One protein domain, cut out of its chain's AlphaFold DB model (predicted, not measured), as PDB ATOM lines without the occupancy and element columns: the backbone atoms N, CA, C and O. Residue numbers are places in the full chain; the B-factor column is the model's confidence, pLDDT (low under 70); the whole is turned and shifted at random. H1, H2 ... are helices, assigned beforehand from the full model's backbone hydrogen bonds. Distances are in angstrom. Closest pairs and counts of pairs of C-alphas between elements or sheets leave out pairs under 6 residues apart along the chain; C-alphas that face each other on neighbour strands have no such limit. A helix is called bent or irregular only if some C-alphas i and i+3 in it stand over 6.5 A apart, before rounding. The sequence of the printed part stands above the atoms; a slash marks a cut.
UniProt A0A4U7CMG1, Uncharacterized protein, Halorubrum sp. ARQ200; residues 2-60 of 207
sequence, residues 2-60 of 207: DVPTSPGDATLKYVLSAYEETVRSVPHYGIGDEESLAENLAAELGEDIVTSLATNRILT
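What this domain is: This is residues 2 to 60 of the 207 residues of an uncharacterized protein of Halorubrum sp. ARQ200 (UniProt A0A4U7CMG1). One long helix, H1, makes one side of the model, and the chain then folds back along it with two shorter helices, H3 and H4, that pack on each other at a steep angle. At one end the turn, residues 25 to 36 with the short H2, sticks out; the two sides are held loosely, H1 touching no helix. The printed part has 59 residues with four named helices, H1 to H4 in chain order, and no named strand; the class is all helix. The whole is only just loose, close to compact, with a radius of gyration of the C-alphas of 12.9 A and spans of 36 by 25 by 17 A.

Where its parts are: H1, residues 7 to 25, begins at C-alpha 7 (178.229, 232.219, 308.378) and is 25.7 A long. It is neither bent nor irregular, but only just: C-alphas 21 and 24 are 6.3 A apart. H2, residues 27 to 30, measures 5.5 A. H3, residues 37 to 45, measures 11.7 A. H4, residues 47 to 56, measures 14.2 A and ends at C-alpha 56 (187.474, 222.713, 305.632).

How they stand to each other: H1 and H2 meet only through their link. H2 is apart from H3 and H4. H1 and H3 are near each other, with 11 pairs of C-alphas within 10 A. H1 and H4 are only just apart, closest 8.3 A. H3 and H4 touch, the closest C-alphas being those of Ala 42 and Val 50, 5.9 A apart; they run opposite ways at a steep tilt of 57 degrees. Every O i to N i+4 pair is within hydrogen-bond range in H3 and H4, and 13 of 15 are in H1; H2 is too short for such a pair.

The domain as a whole: The C-alphas of Pro 4 and Gly 32, the two farthest apart, are 37.0 A apart. The printed part has no cut and no long link. Mean pLDDT of the printed part is 74.4; it is under 70 in residues 2 to 8, 28 to 34 and 56 to 58.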
ATOM      1  N   ASP A   2     188.169 244.158 311.575       44.47
ATOM      2  CA  ASP A   2     187.503 242.866 311.755       44.47
ATOM      3  C   ASP A   2     187.211 242.265 310.383       44.47
ATOM      4  O   ASP A   2     186.566 242.891 309.540       44.47
ATOM      5  N   VAL A   3     187.730 241.065 310.139       49.41
ATOM      6  CA  VAL A   3     187.360 240.268 308.969       49.41
ATOM      7  C   VAL A   3     185.945 239.739 309.222       49.41
ATOM      8  O   VAL A   3     185.727 239.130 310.272       49.41
ATOM      9  N   PRO A   4     184.973 239.952 308.315       50.28
ATOM     10  CA  PRO A   4     183.622 239.449 308.511       50.28
ATOM     11  C   PRO A   4     183.660 237.923 308.591       50.28
ATOM     12  O   PRO A   4     184.080 237.237 307.659       50.28
ATOM     13  N   THR A   5     183.249 237.405 309.743       57.38
ATOM     14  CA  THR A   5     183.108 235.977 310.003       57.38
ATOM     15  C   THR A   5     182.097 235.405 309.010       57.38
ATOM     16  O   THR A   5     180.943 235.835 308.980       57.38
ATOM     17  N   SER A   6     182.523 234.473 308.153       60.28
ATOM     18  CA  SER A   6     181.605 233.776 307.245       60.28
ATOM     19  C   SER A   6     180.549 233.026 308.074       60.28
ATOM     20  O   SER A   6     180.905 232.469 309.114       60.28
ATOM     21  N   PRO A   7     179.274 232.948 307.647       59.06
ATOM     22  CA  PRO A   7     178.229 232.219 308.378       59.06
ATOM     23  C   PRO A   7     178.613 230.771 308.740       59.06
ATOM     24  O   PRO A   7     178.208 230.258 309.784       59.06
ATOM     25  N   GLY A   8     179.446 230.128 307.911       59.88
ATOM     26  CA  GLY A   8     179.994 228.794 308.177       59.88
ATOM     27  C   GLY A   8     180.978 228.736 309.353       59.88
ATOM     28  O   GLY A   8     180.951 227.771 310.109       59.88
ATOM     29  N   ASP A   9     181.783 229.784 309.554       70.62
ATOM     30  CA  ASP A   9     182.719 229.902 310.684       70.62
ATOM     31  C   ASP A   9     181.965 230.199 311.994       70.62
ATOM     32  O   ASP A   9     182.297 229.665 313.048       70.62
ATOM     33  N   ALA A  10     180.878 230.978 311.930       75.44
ATOM     34  CA  ALA A  10     180.003 231.208 313.084       75.44
ATOM     35  C   ALA A  10     179.273 229.928 313.534       75.44
ATOM     36  O   ALA A  10     179.163 229.668 314.730       75.44
ATOM     37  N   THR A  11     178.818 229.106 312.582       77.12
ATOM     38  CA  THR A  11     178.147 227.826 312.875       77.12
ATOM     39  C   THR A  11     179.117 226.818 313.492       77.12
ATOM     40  O   THR A  11     178.777 226.162 314.471       77.12
ATOM     41  N   LEU A  12     180.344 226.724 312.967       79.44
ATOM     42  CA  LEU A  12     181.382 225.860 313.531       79.44
ATOM     43  C   LEU A  12     181.772 226.288 314.953       79.44
ATOM     44  O   LEU A  12     181.830 225.446 315.845       79.44
ATOM     45  N   LYS A  13     181.974 227.592 315.187       81.44
ATOM     46  CA  LYS A  13     182.234 228.123 316.536       81.44
ATOM     47  C   LYS A  13     181.120 227.769 317.510       81.44
ATOM     48  O   LYS A  13     181.415 227.341 318.613       81.44
ATOM     49  N   TYR A  14     179.863 227.887 317.085       84.56
ATOM     50  CA  TYR A  14     178.727 227.505 317.920       84.56
ATOM     51  C   TYR A  14     178.752 226.019 318.306       84.56
ATOM     52  O   TYR A  14     178.529 225.700 319.468       84.56
ATOM     53  N   VAL A  15     179.066 225.116 317.369       82.25
ATOM     54  CA  VAL A  15     179.180 223.672 317.657       82.25
ATOM     55  C   VAL A  15     180.311 223.384 318.647       82.25
ATOM     56  O   VAL A  15     180.108 222.626 319.589       82.25
ATOM     57  N   LEU A  16     181.479 224.008 318.468       84.69
ATOM     58  CA  LEU A  16     182.616 223.832 319.377       84.69
ATOM     59  C   LEU A  16     182.318 224.387 320.777       84.69
ATOM     60  O   LEU A  16     182.590 223.711 321.761       84.69
ATOM     61  N   SER A  17     181.688 225.563 320.872       85.56
ATOM     62  CA  SER A  17     181.247 226.117 322.158       85.56
ATOM     63  C   SER A  17     180.199 225.231 322.828       85.56
ATOM     64  O   SER A  17     180.307 224.964 324.018       85.56
ATOM     65  N   ALA A  18     179.226 224.708 322.076       86.69
ATOM     66  CA  ALA A  18     178.238 223.780 322.621       86.69
ATOM     67  C   ALA A  18     178.891 222.488 323.140       86.69
ATOM     68  O   ALA A  18     178.471 221.962 324.165       86.69
ATOM     69  N   TYR A  19     179.928 221.989 322.463       84.25
ATOM     70  CA  TYR A  19     180.703 220.835 322.916       84.25
ATOM     71  C   TYR A  19     181.465 221.130 324.218       84.25
ATOM     72  O   TYR A  19     181.387 220.353 325.170       84.25
ATOM     73  N   GLU A  20     182.145 222.277 324.297       84.31
ATOM     74  CA  GLU A  20     182.843 222.717 325.512       84.31
ATOM     75  C   GLU A  20     181.887 222.890 326.701       84.31
ATOM     76  O   GLU A  20     182.166 222.418 327.801       84.31
ATOM     77  N   GLU A  21     180.726 223.505 326.470       86.06
ATOM     78  CA  GLU A  21     179.703 223.763 327.488       86.06
ATOM     79  C   GLU A  21     178.922 222.513 327.919       86.06
ATOM     80  O   GLU A  21     178.170 222.571 328.890       86.06
ATOM     81  N   THR A  22     179.085 221.381 327.227       84.19
ATOM     82  CA  THR A  22     178.379 220.133 327.543       84.19
ATOM     83  C   THR A  22     179.365 219.033 327.904       84.19
ATOM     84  O   THR A  22     179.539 218.746 329.088       84.19
ATOM     85  N   VAL A  23     180.054 218.464 326.917       81.94
ATOM     86  CA  VAL A  23     180.945 217.308 327.072       81.94
ATOM     87  C   VAL A  23     182.161 217.650 327.927       81.94
ATOM     88  O   VAL A  23     182.514 216.864 328.797       81.94
ATOM     89  N   ARG A  24     182.763 218.837 327.762       78.94
ATOM     90  CA  ARG A  24     183.926 219.252 328.578       78.94
ATOM     91  C   ARG A  24     183.588 220.047 329.838       78.94
ATOM     92  O   ARG A  24     184.485 220.357 330.613       78.94
ATOM     93  N   SER A  25     182.313 220.336 330.089       80.94
ATOM     94  CA  SER A  25     181.874 221.063 331.290       80.94
ATOM     95  C   SER A  25     181.890 220.221 332.576       80.94
ATOM     96  O   SER A  25     181.569 220.723 333.655       80.94
ATOM     97  N   VAL A  26     182.251 218.937 332.482       76.56
ATOM     98  CA  VAL A  26     182.252 218.002 333.613       76.56
ATOM     99  C   VAL A  26     183.525 218.158 334.464       76.56
ATOM    100  O   VAL A  26     184.607 218.360 333.915       76.56
ATOM    101  N   PRO A  27     183.441 218.014 335.806       70.19
ATOM    102  CA  PRO A  27     184.530 218.378 336.721       70.19
ATOM    103  C   PRO A  27     185.879 217.681 336.487       70.19
ATOM    104  O   PRO A  27     186.908 218.230 336.872       70.19
ATOM    105  N   HIS A  28     185.890 216.494 335.870       66.19
ATOM    106  CA  HIS A  28     187.113 215.722 335.634       66.19
ATOM    107  C   HIS A  28     188.046 216.366 334.596       66.19
ATOM    108  O   HIS A  28     189.250 216.169 334.685       66.19
ATOM    109  N   TYR A  29     187.540 217.218 333.695       62.44
ATOM    110  CA  TYR A  29     188.382 217.985 332.765       62.44
ATOM    111  C   TYR A  29     189.023 219.237 333.389       62.44
ATOM    112  O   TYR A  29     189.767 219.934 332.707       62.44
ATOM    113  N   GLY A  30     188.739 219.551 334.660       56.41
ATOM    114  CA  GLY A  30     189.318 220.700 335.370       56.41
ATOM    115  C   GLY A  30     190.503 220.365 336.284       56.41
ATOM    116  O   GLY A  30     191.031 221.265 336.938       56.41
ATOM    117  N   ILE A  31     190.896 219.090 336.393       48.62
ATOM    118  CA  ILE A  31     191.903 218.620 337.351       48.62
ATOM    119  C   ILE A  31     192.948 217.776 336.616       48.62
ATOM    120  O   ILE A  31     192.706 216.604 336.390       48.62
ATOM    121  N   GLY A  32     194.104 218.382 336.313       53.91
ATOM    122  CA  GLY A  32     195.394 217.716 336.055       53.91
ATOM    123  C   GLY A  32     195.423 216.666 334.937       53.91
ATOM    124  O   GLY A  32     194.990 215.547 335.154       53.91
ATOM    125  N   ASP A  33     196.056 217.026 333.815       54.44
ATOM    126  CA  ASP A  33     196.153 216.310 332.525       54.44
ATOM    127  C   ASP A  33     194.947 216.534 331.596       54.44
ATOM    128  O   ASP A  33     194.121 215.668 331.326       54.44
ATOM    129  N   GLU A  34     194.853 217.766 331.082       62.69
ATOM    130  CA  GLU A  34     193.856 218.144 330.082       62.69
ATOM    131  C   GLU A  34     194.219 217.559 328.712       62.69
ATOM    132  O   GLU A  34     195.045 218.109 327.980       62.69
ATOM    133  N   GLU A  35     193.542 216.473 328.337       70.69
ATOM    134  CA  GLU A  35     193.383 216.066 326.939       70.69
ATOM    135  C   GLU A  35     192.990 217.294 326.091       70.69
ATOM    136  O   GLU A  35     192.131 218.098 326.485       70.69
ATOM    137  N   SER A  36     193.618 217.493 324.930       80.81
ATOM    138  CA  SER A  36     193.319 218.638 324.063       80.81
ATOM    139  C   SER A  36     191.901 218.549 323.483       80.81
ATOM    140  O   SER A  36     191.303 217.480 323.401       80.81
ATOM    141  N   LEU A  37     191.320 219.676 323.049       78.56
ATOM    142  CA  LEU A  37     189.985 219.669 322.424       78.56
ATOM    143  C   LEU A  37     189.936 218.756 321.187       78.56
ATOM    144  O   LEU A  37     188.912 218.137 320.925       78.56
ATOM    145  N   ALA A  38     191.038 218.676 320.438       80.31
ATOM    146  CA  ALA A  38     191.135 217.849 319.243       80.31
ATOM    147  C   ALA A  38     191.193 216.351 319.575       80.31
ATOM    148  O   ALA A  38     190.505 215.581 318.915       80.31
ATOM    149  N   GLU A  39     191.967 215.958 320.589       81.56
ATOM    150  CA  GLU A  39     192.021 214.568 321.073       81.56
ATOM    151  C   GLU A  39     190.654 214.135 321.608       81.56
ATOM    152  O   GLU A  39     190.102 213.141 321.148       81.56
ATOM    153  N   ASN A  40     190.030 214.975 322.437       81.94
ATOM    154  CA  ASN A  40     188.717 214.690 323.001       81.94
ATOM    155  C   ASN A  40     187.627 214.570 321.919       81.94
ATOM    156  O   ASN A  40     186.834 213.634 321.920       81.94
ATOM    157  N   LEU A  41     187.610 215.479 320.934       83.00
ATOM    158  CA  LEU A  41     186.695 215.376 319.792       83.00
ATOM    159  C   LEU A  41     186.964 214.134 318.935       83.00
ATOM    160  O   LEU A  41     186.020 213.588 318.365       83.00
ATOM    161  N   ALA A  42     188.222 213.710 318.802       85.00
ATOM    162  CA  ALA A  42     188.574 212.515 318.042       85.00
ATOM    163  C   ALA A  42     188.102 211.251 318.764       85.00
ATOM    164  O   ALA A  42     187.541 210.371 318.113       85.00
ATOM    165  N   ALA A  43     188.249 211.196 320.090       80.75
ATOM    166  CA  ALA A  43     187.726 210.112 320.915       80.75
ATOM    167  C   ALA A  43     186.194 209.997 320.808       80.75
ATOM    168  O   ALA A  43     185.659 208.896 320.699       80.75
ATOM    169  N   GLU A  44     185.478 211.126 320.762       81.94
ATOM    170  CA  GLU A  44     184.009 211.140 320.700       81.94
ATOM    171  C   GLU A  44     183.415 210.946 319.302       81.94
ATOM    172  O   GLU A  44     182.370 210.314 319.134       81.94
ATOM    173  N   LEU A  45     184.017 211.573 318.292       83.62
ATOM    174  CA  LEU A  45     183.423 211.735 316.962       83.62
ATOM    175  C   LEU A  45     184.277 211.127 315.844       83.62
ATOM    176  O   LEU A  45     183.877 211.198 314.678       83.62
ATOM    177  N   GLY A  46     185.419 210.529 316.178       85.00
ATOM    178  CA  GLY A  46     186.371 209.958 315.234       85.00
ATOM    179  C   GLY A  46     187.371 210.976 314.678       85.00
ATOM    180  O   GLY A  46     187.077 212.164 314.487       85.00
ATOM    181  N   GLU A  47     188.573 210.488 314.362       85.94
ATOM    182  CA  GLU A  47     189.654 211.291 313.774       85.94
ATOM    183  C   GLU A  47     189.272 211.927 312.427       85.94
ATOM    184  O   GLU A  47     189.751 213.012 312.075       85.94
ATOM    185  N   ASP A  48     188.384 211.287 311.664       83.88
ATOM    186  CA  ASP A  48     187.920 211.763 310.362       83.88
ATOM    187  C   ASP A  48     187.119 213.072 310.478       83.88
ATOM    188  O   ASP A  48     187.274 213.970 309.641       83.88
ATOM    189  N   ILE A  49     186.322 213.234 311.541       83.38
ATOM    190  CA  ILE A  49     185.591 214.483 311.809       83.38
ATOM    191  C   ILE A  49     186.552 215.580 312.198       83.38
ATOM    192  O   ILE A  49     186.489 216.660 311.610       83.38
ATOM    193  N   VAL A  50     187.469 215.315 313.126       84.44
ATOM    194  CA  VAL A  50     188.464 216.306 313.555       84.44
ATOM    195  C   VAL A  50     189.297 216.779 312.365       84.44
ATOM    196  O   VAL A  50     189.443 217.984 312.146       84.44
ATOM    197  N   THR A  51     189.744 215.847 311.521       82.81
ATOM    198  CA  THR A  51     190.486 216.153 310.291       82.81
ATOM    199  C   THR A  51     189.655 216.989 309.314       82.81
ATOM    200  O   THR A  51     190.143 217.975 308.750       82.81
ATOM    201  N   SER A  52     188.380 216.640 309.121       81.56
ATOM    202  CA  SER A  52     187.464 217.370 308.236       81.56
ATOM    203  C   SER A  52     187.181 218.795 308.730       81.56
ATOM    204  O   SER A  52     187.205 219.743 307.937       81.56
ATOM    205  N   LEU A  53     186.985 218.969 310.041       78.38
ATOM    206  CA  LEU A  53     186.791 220.268 310.691       78.38
ATOM    207  C   LEU A  53     188.048 221.143 310.590       78.38
ATOM    208  O   LEU A  53     187.945 222.324 310.244       78.38
ATOM    209  N   ALA A  54     189.232 220.561 310.806       77.38
ATOM    210  CA  ALA A  54     190.512 221.259 310.689       77.38
ATOM    211  C   ALA A  54     190.800 221.727 309.249       77.38
ATOM    212  O   ALA A  54     191.308 222.834 309.044       77.38
ATOM    213  N   THR A  55     190.446 220.904 308.254       73.88
ATOM    214  CA  THR A  55     190.763 221.142 306.835       73.88
ATOM    215  C   THR A  55     189.795 222.119 306.170       73.88
ATOM    216  O   THR A  55     190.226 223.036 305.472       73.88
ATOM    217  N   ASN A  56     188.483 221.955 306.378       66.38
ATOM    218  CA  ASN A  56     187.474 222.713 305.632       66.38
ATOM    219  C   ASN A  56     187.036 224.011 306.324       66.38
ATOM    220  O   ASN A  56     186.507 224.892 305.648       66.38
ATOM    221  N   ARG A  57     187.234 224.143 307.650       68.12
ATOM    222  CA  ARG A  57     186.806 225.293 308.486       68.12
ATOM    223  C   ARG A  57     185.344 225.741 308.281       68.12
ATOM    224  O   ARG A  57     184.970 226.850 308.654       68.12
ATOM    225  N   ILE A  58     184.518 224.896 307.663       69.75
ATOM    226  CA  ILE A  58     183.111 225.129 307.337       69.75
ATOM    227  C   ILE A  58     182.370 223.815 307.564       69.75
ATOM    228  O   ILE A  58     182.785 222.760 307.078       69.75
ATOM    229  N   LEU A  59     181.245 223.896 308.270       75.69
ATOM    230  CA  LEU A  59     180.374 222.758 308.523       75.69
ATOM    231  C   LEU A  59     179.562 222.432 307.258       75.69
ATOM    232  O   LEU A  59     178.587 223.112 306.934       75.69
ATOM    233  N   THR A  60     179.976 221.416 306.503       82.38
ATOM    234  CA  THR A  60     179.172 220.931 305.369       82.38
ATOM    235  C   THR A  60     177.960 220.139 305.879       82.38
ATOM    236  O   THR A  60     178.023 219.583 306.978       82.38
TER     237      THR A  60